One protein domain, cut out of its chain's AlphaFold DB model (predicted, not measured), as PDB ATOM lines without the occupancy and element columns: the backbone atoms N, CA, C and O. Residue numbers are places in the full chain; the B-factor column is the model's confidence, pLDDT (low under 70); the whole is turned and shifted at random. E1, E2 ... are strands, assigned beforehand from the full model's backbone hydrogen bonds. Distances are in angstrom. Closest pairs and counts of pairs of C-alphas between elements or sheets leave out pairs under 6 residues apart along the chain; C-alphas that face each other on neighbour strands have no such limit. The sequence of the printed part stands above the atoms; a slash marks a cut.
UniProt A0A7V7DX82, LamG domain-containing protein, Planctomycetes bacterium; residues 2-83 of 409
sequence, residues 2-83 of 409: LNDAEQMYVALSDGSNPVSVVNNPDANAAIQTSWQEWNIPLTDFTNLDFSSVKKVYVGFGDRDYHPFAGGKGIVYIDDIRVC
ATOM      1  N   LEU A   2     409.860 153.653 179.851       76.62
ATOM      2  CA  LEU A   2     408.622 154.432 179.941       76.62
ATOM      3  C   LEU A   2     407.507 153.465 180.358       76.62
ATOM      4  O   LEU A   2     407.304 152.465 179.671       76.62
ATOM      5  N   ASN A   3     406.887 153.709 181.508       85.19
ATOM      6  CA  ASN A   3     405.678 153.002 181.918       85.19
ATOM      7  C   ASN A   3     404.485 153.598 181.158       85.19
ATOM      8  O   ASN A   3     404.481 154.797 180.876       85.19
ATOM      9  N   ASP A   4     403.489 152.779 180.834       87.75
ATOM     10  CA  ASP A   4     402.184 153.280 180.394       87.75
ATOM     11  C   ASP A   4     401.411 153.868 181.592       87.75
ATOM     12  O   ASP A   4     401.580 153.421 182.729       87.75
ATOM     13  N   ALA A   5     400.562 154.870 181.346       86.94
ATOM     14  CA  ALA A   5     399.684 155.426 182.376       86.94
ATOM     15  C   ALA A   5     398.583 154.427 182.740       86.94
ATOM     16  O   ALA A   5     397.845 153.962 181.870       86.94
ATOM     17  N   GLU A   6     398.475 154.103 184.027       87.69
ATOM     18  CA  GLU A   6     397.506 153.137 184.533       87.69
ATOM     19  C   GLU A   6     397.172 153.432 186.005       87.69
ATOM     20  O   GLU A   6     398.057 153.754 186.800       87.69
ATOM     21  N   GLN A   7     395.889 153.324 186.369       89.06
ATOM     22  CA  GLN A   7     395.400 153.624 187.717       89.06
ATOM     23  C   GLN A   7     396.014 152.660 188.733       89.06
ATOM     24  O   GLN A   7     395.731 151.466 188.698       89.06
ATOM     25  N   MET A   8     396.818 153.159 189.667       91.75
ATOM     26  CA  MET A   8     397.348 152.340 190.758       91.75
ATOM     27  C   MET A   8     396.308 152.196 191.879       91.75
ATOM     28  O   MET A   8     395.581 153.148 192.168       91.75
ATOM     29  N   TYR A   9     396.244 151.031 192.529       92.75
ATOM     30  CA  TYR A   9     395.383 150.782 193.689       92.75
ATOM     31  C   TYR A   9     396.056 149.890 194.742       92.75
ATOM     32  O   TYR A   9     396.912 149.054 194.431       92.75
ATOM     33  N   VAL A  10     395.597 150.008 195.989       94.25
ATOM     34  CA  VAL A  10     395.830 149.031 197.060       94.25
ATOM     35  C   VAL A  10     394.490 148.437 197.457       94.25
ATOM     36  O   VAL A  10     393.479 149.131 197.504       94.25
ATOM     37  N   ALA A  11     394.459 147.137 197.726       92.62
ATOM     38  CA  ALA A  11     393.248 146.479 198.193       92.62
ATOM     39  C   ALA A  11     393.525 145.521 199.353       92.62
ATOM     40  O   ALA A  11     394.550 144.836 199.369       92.62
ATOM     41  N   LEU A  12     392.575 145.424 200.280       93.25
ATOM     42  CA  LEU A  12     392.632 144.571 201.465       93.25
ATOM     43  C   LEU A  12     391.453 143.595 201.486       93.25
ATOM     44  O   LEU A  12     390.309 143.973 201.237       93.25
ATOM     45  N   SER A  13     391.725 142.323 201.795       91.94
ATOM     46  CA  SER A  13     390.692 141.288 201.964       91.94
ATOM     47  C   SER A  13     390.873 140.546 203.282       91.94
ATOM     48  O   SER A  13     391.939 139.984 203.539       91.94
ATOM     49  N   ASP A  14     389.803 140.456 204.065       91.38
ATOM     50  CA  ASP A  14     389.647 139.579 205.235       91.38
ATOM     51  C   ASP A  14     389.117 138.170 204.861       91.38
ATOM     52  O   ASP A  14     388.918 137.281 205.697       91.38
ATOM     53  N   GLY A  15     388.940 137.909 203.561       84.69
ATOM     54  CA  GLY A  15     388.335 136.695 203.014       84.69
ATOM     55  C   GLY A  15     386.826 136.790 202.781       84.69
ATOM     56  O   GLY A  15     386.253 135.826 202.270       84.69
ATOM     57  N   SER A  16     386.197 137.918 203.114       79.81
ATOM     58  CA  SER A  16     384.877 138.296 202.615       79.81
ATOM     59  C   SER A  16     384.983 138.968 201.235       79.81
ATOM     60  O   SER A  16     386.069 139.347 200.785       79.81
ATOM     61  N   ASN A  17     383.852 139.029 200.527       76.06
ATOM     62  CA  ASN A  17     383.700 139.746 199.262       76.06
ATOM     63  C   ASN A  17     382.601 140.812 199.432       76.06
ATOM     64  O   ASN A  17     381.574 140.491 200.039       76.06
ATOM     65  N   PRO A  18     382.745 142.008 198.832       80.88
ATOM     66  CA  PRO A  18     383.855 142.438 197.975       80.88
ATOM     67  C   PRO A  18     385.143 142.746 198.757       80.88
ATOM     68  O   PRO A  18     385.124 142.926 199.968       80.88
ATOM     69  N   VAL A  19     386.274 142.773 198.049       86.88
ATOM     70  CA  VAL A  19     387.553 143.241 198.604       86.88
ATOM     71  C   VAL A  19     387.497 144.762 198.715       86.88
ATOM     72  O   VAL A  19     386.987 145.406 197.805       86.88
ATOM     73  N   SER A  20     388.032 145.333 199.792       91.69
ATOM     74  CA  SER A  20     388.087 146.784 199.959       91.69
ATOM     75  C   SER A  20     389.237 147.368 199.143       91.69
ATOM     76  O   SER A  20     390.359 146.871 199.249       91.69
ATOM     77  N   VAL A  21     388.973 148.375 198.311       92.06
ATOM     78  CA  VAL A  21     389.935 148.939 197.349       92.06
ATOM     79  C   VAL A  21     390.050 150.437 197.569       92.06
ATOM     80  O   VAL A  21     389.036 151.124 197.653       92.06
ATOM     81  N   VAL A  22     391.280 150.938 197.589       94.12
ATOM     82  CA  VAL A  22     391.583 152.366 197.554       94.12
ATOM     83  C   VAL A  22     392.452 152.634 196.333       94.12
ATOM     84  O   VAL A  22     393.516 152.034 196.161       94.12
ATOM     85  N   ASN A  23     391.976 153.522 195.466       93.69
ATOM     86  CA  ASN A  23     392.712 153.969 194.290       93.69
ATOM     87  C   ASN A  23     393.681 155.087 194.678       93.69
ATOM     88  O   ASN A  23     393.370 155.916 195.532       93.69
ATOM     89  N   ASN A  24     394.846 155.127 194.036       93.25
ATOM     90  CA  ASN A  24     395.749 156.260 194.169       93.25
ATOM     91  C   ASN A  24     395.071 157.517 193.587       93.25
ATOM     92  O   ASN A  24     394.545 157.443 192.473       93.25
ATOM     93  N   PRO A  25     395.057 158.650 194.308       91.56
ATOM     94  CA  PRO A  25     394.414 159.867 193.821       91.56
ATOM     95  C   PRO A  25     395.093 160.451 192.570       91.56
ATOM     96  O   PRO A  25     394.423 161.111 191.779       91.56
ATOM     97  N   ASP A  26     396.387 160.192 192.355       90.88
ATOM     98  CA  ASP A  26     397.077 160.528 191.110       90.88
ATOM     99  C   ASP A  26     396.902 159.400 190.078       90.88
ATOM    100  O   ASP A  26     397.528 158.338 190.154       90.88
ATOM    101  N   ALA A  27     396.082 159.656 189.056       87.69
ATOM    102  CA  ALA A  27     395.883 158.742 187.929       87.69
ATOM    103  C   ALA A  27     397.170 158.490 187.113       87.69
ATOM    104  O   ALA A  27     397.256 157.502 186.382       87.69
ATOM    105  N   ASN A  28     398.178 159.358 187.247       89.88
ATOM    106  CA  ASN A  28     399.483 159.246 186.599       89.88
ATOM    107  C   ASN A  28     400.567 158.668 187.523       89.88
ATOM    108  O   ASN A  28     401.731 158.612 187.125       89.88
ATOM    109  N   ALA A  29     400.221 158.178 188.719       91.00
ATOM    110  CA  ALA A  29     401.201 157.652 189.673       91.00
ATOM    111  C   ALA A  29     402.137 156.589 189.055       91.00
ATOM    112  O   ALA A  29     403.328 156.550 189.357       91.00
ATOM    113  N   ALA A  30     401.629 155.760 188.134       89.62
ATOM    114  CA  ALA A  30     402.401 154.704 187.469       89.62
ATOM    115  C   ALA A  30     403.502 155.212 186.510       89.62
ATOM    116  O   ALA A  30     404.431 154.457 186.199       89.62
ATOM    117  N   ILE A  31     403.421 156.465 186.047       90.88
ATOM    118  CA  ILE A  31     404.391 157.074 185.116       90.88
ATOM    119  C   ILE A  31     405.367 158.030 185.802       90.88
ATOM    120  O   ILE A  31     406.249 158.583 185.141       90.88
ATOM    121  N   GLN A  32     405.246 158.203 187.120       91.12
ATOM    122  CA  GLN A  32     406.194 158.991 187.895       91.12
ATOM    123  C   GLN A  32     407.575 158.323 187.879       91.12
ATOM    124  O   GLN A  32     407.711 157.102 187.971       91.12
ATOM    125  N   THR A  33     408.619 159.137 187.716       88.50
ATOM    126  CA  THR A  33     410.008 158.658 187.574       88.50
ATOM    127  C   THR A  33     410.851 158.852 188.832       88.50
ATOM    128  O   THR A  33     411.937 158.280 188.935       88.50
ATOM    129  N   SER A  34     410.352 159.629 189.792       90.56
ATOM    130  CA  SER A  34     410.900 159.770 191.138       90.56
ATOM    131  C   SER A  34     410.169 158.852 192.119       90.56
ATOM    132  O   SER A  34     409.032 158.449 191.881       90.56
ATOM    133  N   TRP A  35     410.825 158.533 193.236       92.50
ATOM    134  CA  TRP A  35     410.180 157.846 194.352       92.50
ATOM    135  C   TRP A  35     409.014 158.676 194.892       92.50
ATOM    136  O   TRP A  35     409.141 159.888 195.048       92.50
ATOM    137  N   GLN A  36     407.899 158.006 195.169       90.56
ATOM    138  CA  GLN A  36     406.676 158.600 195.704       90.56
ATOM    139  C   GLN A  36     406.293 157.860 196.986       90.56
ATOM    140  O   GLN A  36     406.378 156.632 197.033       90.56
ATOM    141  N   GLU A  37     405.850 158.593 198.007       90.38
ATOM    142  CA  GLU A  37     405.186 158.007 199.174       90.38
ATOM    143  C   GLU A  37     403.669 158.070 198.963       90.38
ATOM    144  O   GLU A  37     403.131 159.091 198.541       90.38
ATOM    145  N   TRP A  38     402.969 156.977 199.269       91.06
ATOM    146  CA  TRP A  38     401.510 156.942 199.257       91.06
ATOM    147  C   TRP A  38     400.986 156.434 200.599       91.06
ATOM    148  O   TRP A  38     401.000 155.235 200.876       91.06
ATOM    149  N   ASN A  39     400.524 157.363 201.436       89.69
ATOM    150  CA  ASN A  39     399.848 157.052 202.692       89.69
ATOM    151  C   ASN A  39     398.344 156.849 202.428       89.69
ATOM    152  O   ASN A  39     397.721 157.679 201.765       89.69
ATOM    153  N   ILE A  40     397.764 155.754 202.939       90.25
ATOM    154  CA  ILE A  40     396.341 155.400 202.763       90.25
ATOM    155  C   ILE A  40     395.647 155.245 204.121       90.25
ATOM    156  O   ILE A  40     395.970 154.271 204.813       90.25
ATOM    157  N   PRO A  41     394.717 156.148 204.501       88.00
ATOM    158  CA  PRO A  41     394.031 156.057 205.785       88.00
ATOM    159  C   PRO A  41     393.390 154.684 205.918       88.00
ATOM    160  O   PRO A  41     392.716 154.227 204.991       88.00
ATOM    161  N   LEU A  42     393.561 154.010 207.058       87.44
ATOM    162  CA  LEU A  42     392.933 152.696 207.215       87.44
ATOM    163  C   LEU A  42     391.408 152.808 207.090       87.44
ATOM    164  O   LEU A  42     390.774 151.919 206.535       87.44
ATOM    165  N   THR A  43     390.829 153.941 207.490       87.44
ATOM    166  CA  THR A  43     389.402 154.250 207.333       87.44
ATOM    167  C   THR A  43     388.907 154.295 205.885       87.44
ATOM    168  O   THR A  43     387.705 154.132 205.672       87.44
ATOM    169  N   ASP A  44     389.789 154.471 204.898       91.12
ATOM    170  CA  ASP A  44     389.406 154.469 203.479       91.12
ATOM    171  C   ASP A  44     389.054 153.055 202.997       91.12
ATOM    172  O   ASP A  44     388.282 152.875 202.049       91.12
ATOM    173  N   PHE A  45     389.546 152.025 203.694       91.25
ATOM    174  CA  PHE A  45     389.124 150.652 203.466       91.25
ATOM    175  C   PHE A  45     387.786 150.380 204.164       91.25
ATOM    176  O   PHE A  45     387.703 150.035 205.343       91.25
ATOM    177  N   THR A  46     386.702 150.492 203.401       90.25
ATOM    178  CA  THR A  46     385.341 150.192 203.868       90.25
ATOM    179  C   THR A  46     385.021 148.693 203.829       90.25
ATOM    180  O   THR A  46     385.624 147.939 203.065       90.25
ATOM    181  N   ASN A  47     384.031 148.254 204.619       87.12
ATOM    182  CA  ASN A  47     383.504 146.876 204.634       87.12
ATOM    183  C   ASN A  47     384.550 145.778 204.917       87.12
ATOM    184  O   ASN A  47     384.445 144.676 204.385       87.12
ATOM    185  N   LEU A  48     385.545 146.081 205.753       89.44
ATOM    186  CA  LEU A  48     386.643 145.184 206.105       89.44
ATOM    187  C   LEU A  48     386.686 144.952 207.622       89.44
ATOM    188  O   LEU A  48     386.615 145.902 208.401       89.44
ATOM    189  N   ASP A  49     386.861 143.704 208.052       89.81
ATOM    190  CA  ASP A  49     387.268 143.394 209.422       89.81
ATOM    191  C   ASP A  49     388.797 143.478 209.556       89.81
ATOM    192  O   ASP A  49     389.537 142.550 209.210       89.81
ATOM    193  N   PHE A  50     389.283 144.596 210.106       87.75
ATOM    194  CA  PHE A  50     390.716 144.827 210.330       87.75
ATOM    195  C   PHE A  50     391.374 143.782 211.238       87.75
ATOM    196  O   PHE A  50     392.582 143.568 211.142       87.75
ATOM    197  N   SER A  51     390.607 143.083 212.082       88.88
ATOM    198  CA  SER A  51     391.155 142.031 212.943       88.88
ATOM    199  C   SER A  51     391.467 140.732 212.191       88.88
ATOM    200  O   SER A  51     392.152 139.858 212.727       88.88
ATOM    201  N   SER A  52     390.998 140.597 210.945       91.81
ATOM    202  CA  SER A  52     391.110 139.362 210.173       91.81
ATOM    203  C   SER A  52     391.592 139.547 208.730       91.81
ATOM    204  O   SER A  52     391.417 138.638 207.916       91.81
ATOM    205  N   VAL A  53     392.276 140.657 208.413       91.19
ATOM    206  CA  VAL A  53     392.907 140.889 207.097       91.19
ATOM    207  C   VAL A  53     393.861 139.745 206.735       91.19
ATOM    208  O   VAL A  53     394.781 139.408 207.478       91.19
ATOM    209  N   LYS A  54     393.648 139.137 205.562       92.38
ATOM    210  CA  LYS A  54     394.398 137.966 205.073       92.38
ATOM    211  C   LYS A  54     395.273 138.263 203.866       92.38
ATOM    212  O   LYS A  54     396.236 137.535 203.630       92.38
ATOM    213  N   LYS A  55     394.898 139.246 203.043       92.06
ATOM    214  CA  LYS A  55     395.594 139.566 201.789       92.06
ATOM    215  C   LYS A  55     395.678 141.068 201.577       92.06
ATOM    216  O   LYS A  55     394.675 141.763 201.725       92.06
ATOM    217  N   VAL A  56     396.855 141.500 201.141       91.19
ATOM    218  CA  VAL A  56     397.128 142.834 200.607       91.19
ATOM    219  C   VAL A  56     397.413 142.681 199.119       91.19
ATOM    220  O   VAL A  56     398.143 141.776 198.710       91.19
ATOM    221  N   TYR A  57     396.816 143.543 198.313       91.12
ATOM    222  CA  TYR A  57     397.062 143.635 196.886       91.12
ATOM    223  C   TYR A  57     397.603 145.022 196.584       91.12
ATOM    224  O   TYR A  57     397.010 146.001 197.021       91.12
ATOM    225  N   VAL A  58     398.659 145.090 195.784       91.50
ATOM    226  CA  VAL A  58     399.020 146.296 195.039       91.50
ATOM    227  C   VAL A  58     398.763 145.971 193.579       91.50
ATOM    228  O   VAL A  58     399.182 144.909 193.109       91.50
ATOM    229  N   GLY A  59     398.012 146.816 192.886       89.81
ATOM    230  CA  GLY A  59     397.647 146.558 191.502       89.81
ATOM    231  C   GLY A  59     397.536 147.816 190.666       89.81
ATOM    232  O   GLY A  59     397.626 148.934 191.167       89.81
ATOM    233  N   PHE A  60     397.373 147.581 189.371       87.44
ATOM    234  CA  PHE A  60     397.264 148.593 188.335       87.44
ATOM    235  C   PHE A  60     396.054 148.244 187.466       87.44
ATOM    236  O   PHE A  60     395.816 147.065 187.187       87.44
ATOM    237  N   GLY A  61     395.286 149.259 187.088       82.81
ATOM    238  CA  GLY A  61     394.060 149.146 186.310       82.81
ATOM    239  C   GLY A  61     392.807 149.076 187.184       82.81
ATOM    240  O   GLY A  61     392.825 149.405 188.369       82.81
ATOM    241  N   ASP A  62     391.698 148.648 186.585       76.44
ATOM    242  CA  ASP A  62     390.419 148.488 187.277       76.44
ATOM    243  C   ASP A  62     390.284 147.067 187.847       76.44
ATOM    244  O   ASP A  62     390.121 146.085 187.112       76.44
ATOM    245  N   ARG A  63     390.335 146.960 189.180       75.06
ATOM    246  CA  ARG A  63     390.181 145.685 189.889       75.06
ATOM    247  C   ARG A  63     388.780 145.087 189.730       75.06
ATOM    248  O   ARG A  63     388.666 143.861 189.654       75.06
ATOM    249  N   ASP A  64     387.741 145.919 189.738       68.25
ATOM    250  CA  ASP A  64     386.355 145.481 189.933       68.25
ATOM    251  C   ASP A  64     385.717 144.970 188.643       68.25
ATOM    252  O   ASP A  64     384.799 144.148 188.701       68.25
ATOM    253  N   TYR A  65     386.228 145.390 187.482       58.66
ATOM    254  CA  TYR A  65     385.629 145.020 186.203       58.66
ATOM    255  C   TYR A  65     386.511 144.168 185.283       58.66
ATOM    256  O   TYR A  65     385.958 143.344 184.550       58.66
ATOM    257  N   HIS A  66     387.849 144.270 185.307       56.94
ATOM    258  CA  HIS A  66     388.673 143.627 184.270       56.94
ATOM    259  C   HIS A  66     390.157 143.428 184.651       56.94
ATOM    260  O   HIS A  66     390.967 144.310 184.383       56.94
ATOM    261  N   PRO A  67     390.605 142.237 185.107       55.22
ATOM    262  CA  PRO A  67     392.031 141.911 185.150       55.22
ATOM    263  C   PRO A  67     392.547 141.564 183.737       55.22
ATOM    264  O   PRO A  67     392.957 140.434 183.468       55.22
ATOM    265  N   PHE A  68     392.482 142.509 182.799       57.56
ATOM    266  CA  PHE A  68     393.218 142.442 181.534       57.56
ATOM    267  C   PHE A  68     394.360 143.455 181.592       57.56
ATOM    268  O   PHE A  68     394.177 144.551 182.102       57.56
ATOM    269  N   ALA A  69     395.536 143.084 181.083       56.12
ATOM    270  CA  ALA A  69     396.695 143.974 181.046       56.12
ATOM    271  C   ALA A  69     396.365 145.247 180.243       56.12
ATOM    272  O   ALA A  69     396.140 145.145 179.034       56.12
ATOM    273  N   GLY A  70     396.310 146.408 180.905       66.06
ATOM    274  CA  GLY A  70     396.068 147.704 180.271       66.06
ATOM    275  C   GLY A  70     397.364 148.356 179.794       66.06
ATOM    276  O   GLY A  70     397.462 148.719 178.622       66.06
ATOM    277  N   GLY A  71     398.377 148.423 180.660       72.06
ATOM    278  CA  GLY A  71     399.694 148.993 180.372       72.06
ATOM    279  C   GLY A  71     400.858 147.997 180.451       72.06
ATOM    280  O   GLY A  71     400.721 146.834 180.846       72.06
ATOM    281  N   LYS A  72     402.048 148.444 180.043       81.19
ATOM    282  CA  LYS A  72     403.328 147.743 180.215       81.19
ATOM    283  C   LYS A  72     404.325 148.653 180.921       81.19
ATOM    284  O   LYS A  72     404.418 149.842 180.641       81.19
ATOM    285  N   GLY A  73     405.131 148.072 181.803       86.25
ATOM    286  CA  GLY A  73     406.116 148.838 182.554       86.25
ATOM    287  C   GLY A  73     406.802 148.028 183.641       86.25
ATOM    288  O   GLY A  73     406.566 146.828 183.792       86.25
ATOM    289  N   ILE A  74     407.669 148.704 184.388       87.00
ATOM    290  CA  ILE A  74     408.270 148.200 185.621       87.00
ATOM    291  C   ILE A  74     408.020 149.253 186.695       87.00
ATOM    292  O   ILE A  74     408.469 150.391 186.564       87.00
ATOM    293  N   VAL A  75     407.340 148.851 187.766       87.88
ATOM    294  CA  VAL A  75     407.209 149.649 188.986       87.88
ATOM    295  C   VAL A  75     408.059 148.998 190.064       87.88
ATOM    296  O   VAL A  75     408.001 147.783 190.267       87.88
ATOM    297  N   TYR A  76     408.870 149.812 190.730       90.75
ATOM    298  CA  TYR A  76     409.628 149.397 191.899       90.75
ATOM    299  C   TYR A  76     408.842 149.801 193.140       90.75
ATOM    300  O   TYR A  76     408.395 150.938 193.250       90.75
ATOM    301  N   ILE A  77     408.668 148.852 194.053       91.31
ATOM    302  CA  ILE A  77     408.068 149.074 195.365       91.31
ATOM    303  C   ILE A  77     409.146 148.706 196.372       91.31
ATOM    304  O   ILE A  77     409.732 147.627 196.259       91.31
ATOM    305  N   ASP A  78     409.421 149.612 197.301       93.38
ATOM    306  CA  ASP A  78     410.420 149.402 198.346       93.38
ATOM    307  C   ASP A  78     409.733 148.946 199.639       93.38
ATOM    308  O   ASP A  78     409.564 147.749 199.881       93.38
ATOM    309  N   ASP A  79     409.228 149.899 200.420       90.94
ATOM    310  CA  ASP A  79     408.581 149.645 201.700       90.94
ATOM    311  C   ASP A  79     407.050 149.584 201.593       90.94
ATOM    312  O   ASP A  79     406.403 150.467 201.033       90.94
ATOM    313  N   ILE A  80     406.458 148.567 202.226       90.81
ATOM    314  CA  ILE A  80     405.030 148.531 202.567       90.81
ATOM    315  C   ILE A  80     404.936 148.326 204.073       90.81
ATOM    316  O   ILE A  80     405.412 147.318 204.601       90.81
ATOM    317  N   ARG A  81     404.327 149.284 204.771       88.88
ATOM    318  CA  ARG A  81     404.241 149.287 206.233       88.88
ATOM    319  C   ARG A  81     402.810 149.574 206.668       88.88
ATOM    320  O   ARG A  81     402.129 150.396 206.067       88.88
ATOM    321  N   VAL A  82     402.377 148.898 207.728       87.06
ATOM    322  CA  VAL A  82     401.213 149.314 208.512       87.06
ATOM    323  C   VAL A  82     401.768 150.051 209.715       87.06
ATOM    324  O   VAL A  82     402.532 149.474 210.494       87.06
ATOM    325  N   CYS A  83     401.429 151.324 209.830       83.19
ATOM    326  CA  CYS A  83     401.865 152.157 210.938       83.19
ATOM    327  C   CYS A  83     400.766 152.182 212.011       83.19
ATOM    328  O   CYS A  83     399.588 152.142 211.655       83.19
TER     329      CYS A  83
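What this domain is: This is residues 2 to 83 of the 409 residues of the protein "LamG domain-containing protein" of Planctomycetes bacterium (UniProt A0A7V7DX82). This domain has little regular structure: a small slab of three strands, E2, E1 and E3, from which two long loops swing out. Residues 24 to 54 arch over one face, while residues 61 to 83 loop first past the other face, then back towards the first. The printed part has 82 residues, with no named helix and E1, E2, E3 along the chain; the class is all strand, with 16 residues in named elements. It is compact, with a radius of gyration of the C-alphas of 13.2 A, and spans 39 by 29 by 18 A.

How they stand to each other: E1, residues 8 to 13, and E2, residues 20 to 23, form an antiparallel hairpin at 167 degrees; N 12 and O 20 are 2.8 A apart, within hydrogen-bond range. E3, residues 55 to 60, is antiparallel to E1 at 160 degrees, with N 57 and O 11 within hydrogen-bond range at 2.8 A. E2 and E3 are edge strands and apart.

Where its parts are: E1 runs 17.1 A from C-alpha 8 at (397.348, 152.340, 190.758). E2 spans 10.3 A. E3 runs 16.3 A to C-alpha 60 at (397.264, 148.593, 188.335).

The domain as a whole: The C-alphas farthest apart, of Leu 2 and Ser 51, are 39.3 A apart. The printed part has no cut; the link E2 to E3 is long. Residues 64 to 70 have pLDDT under 70.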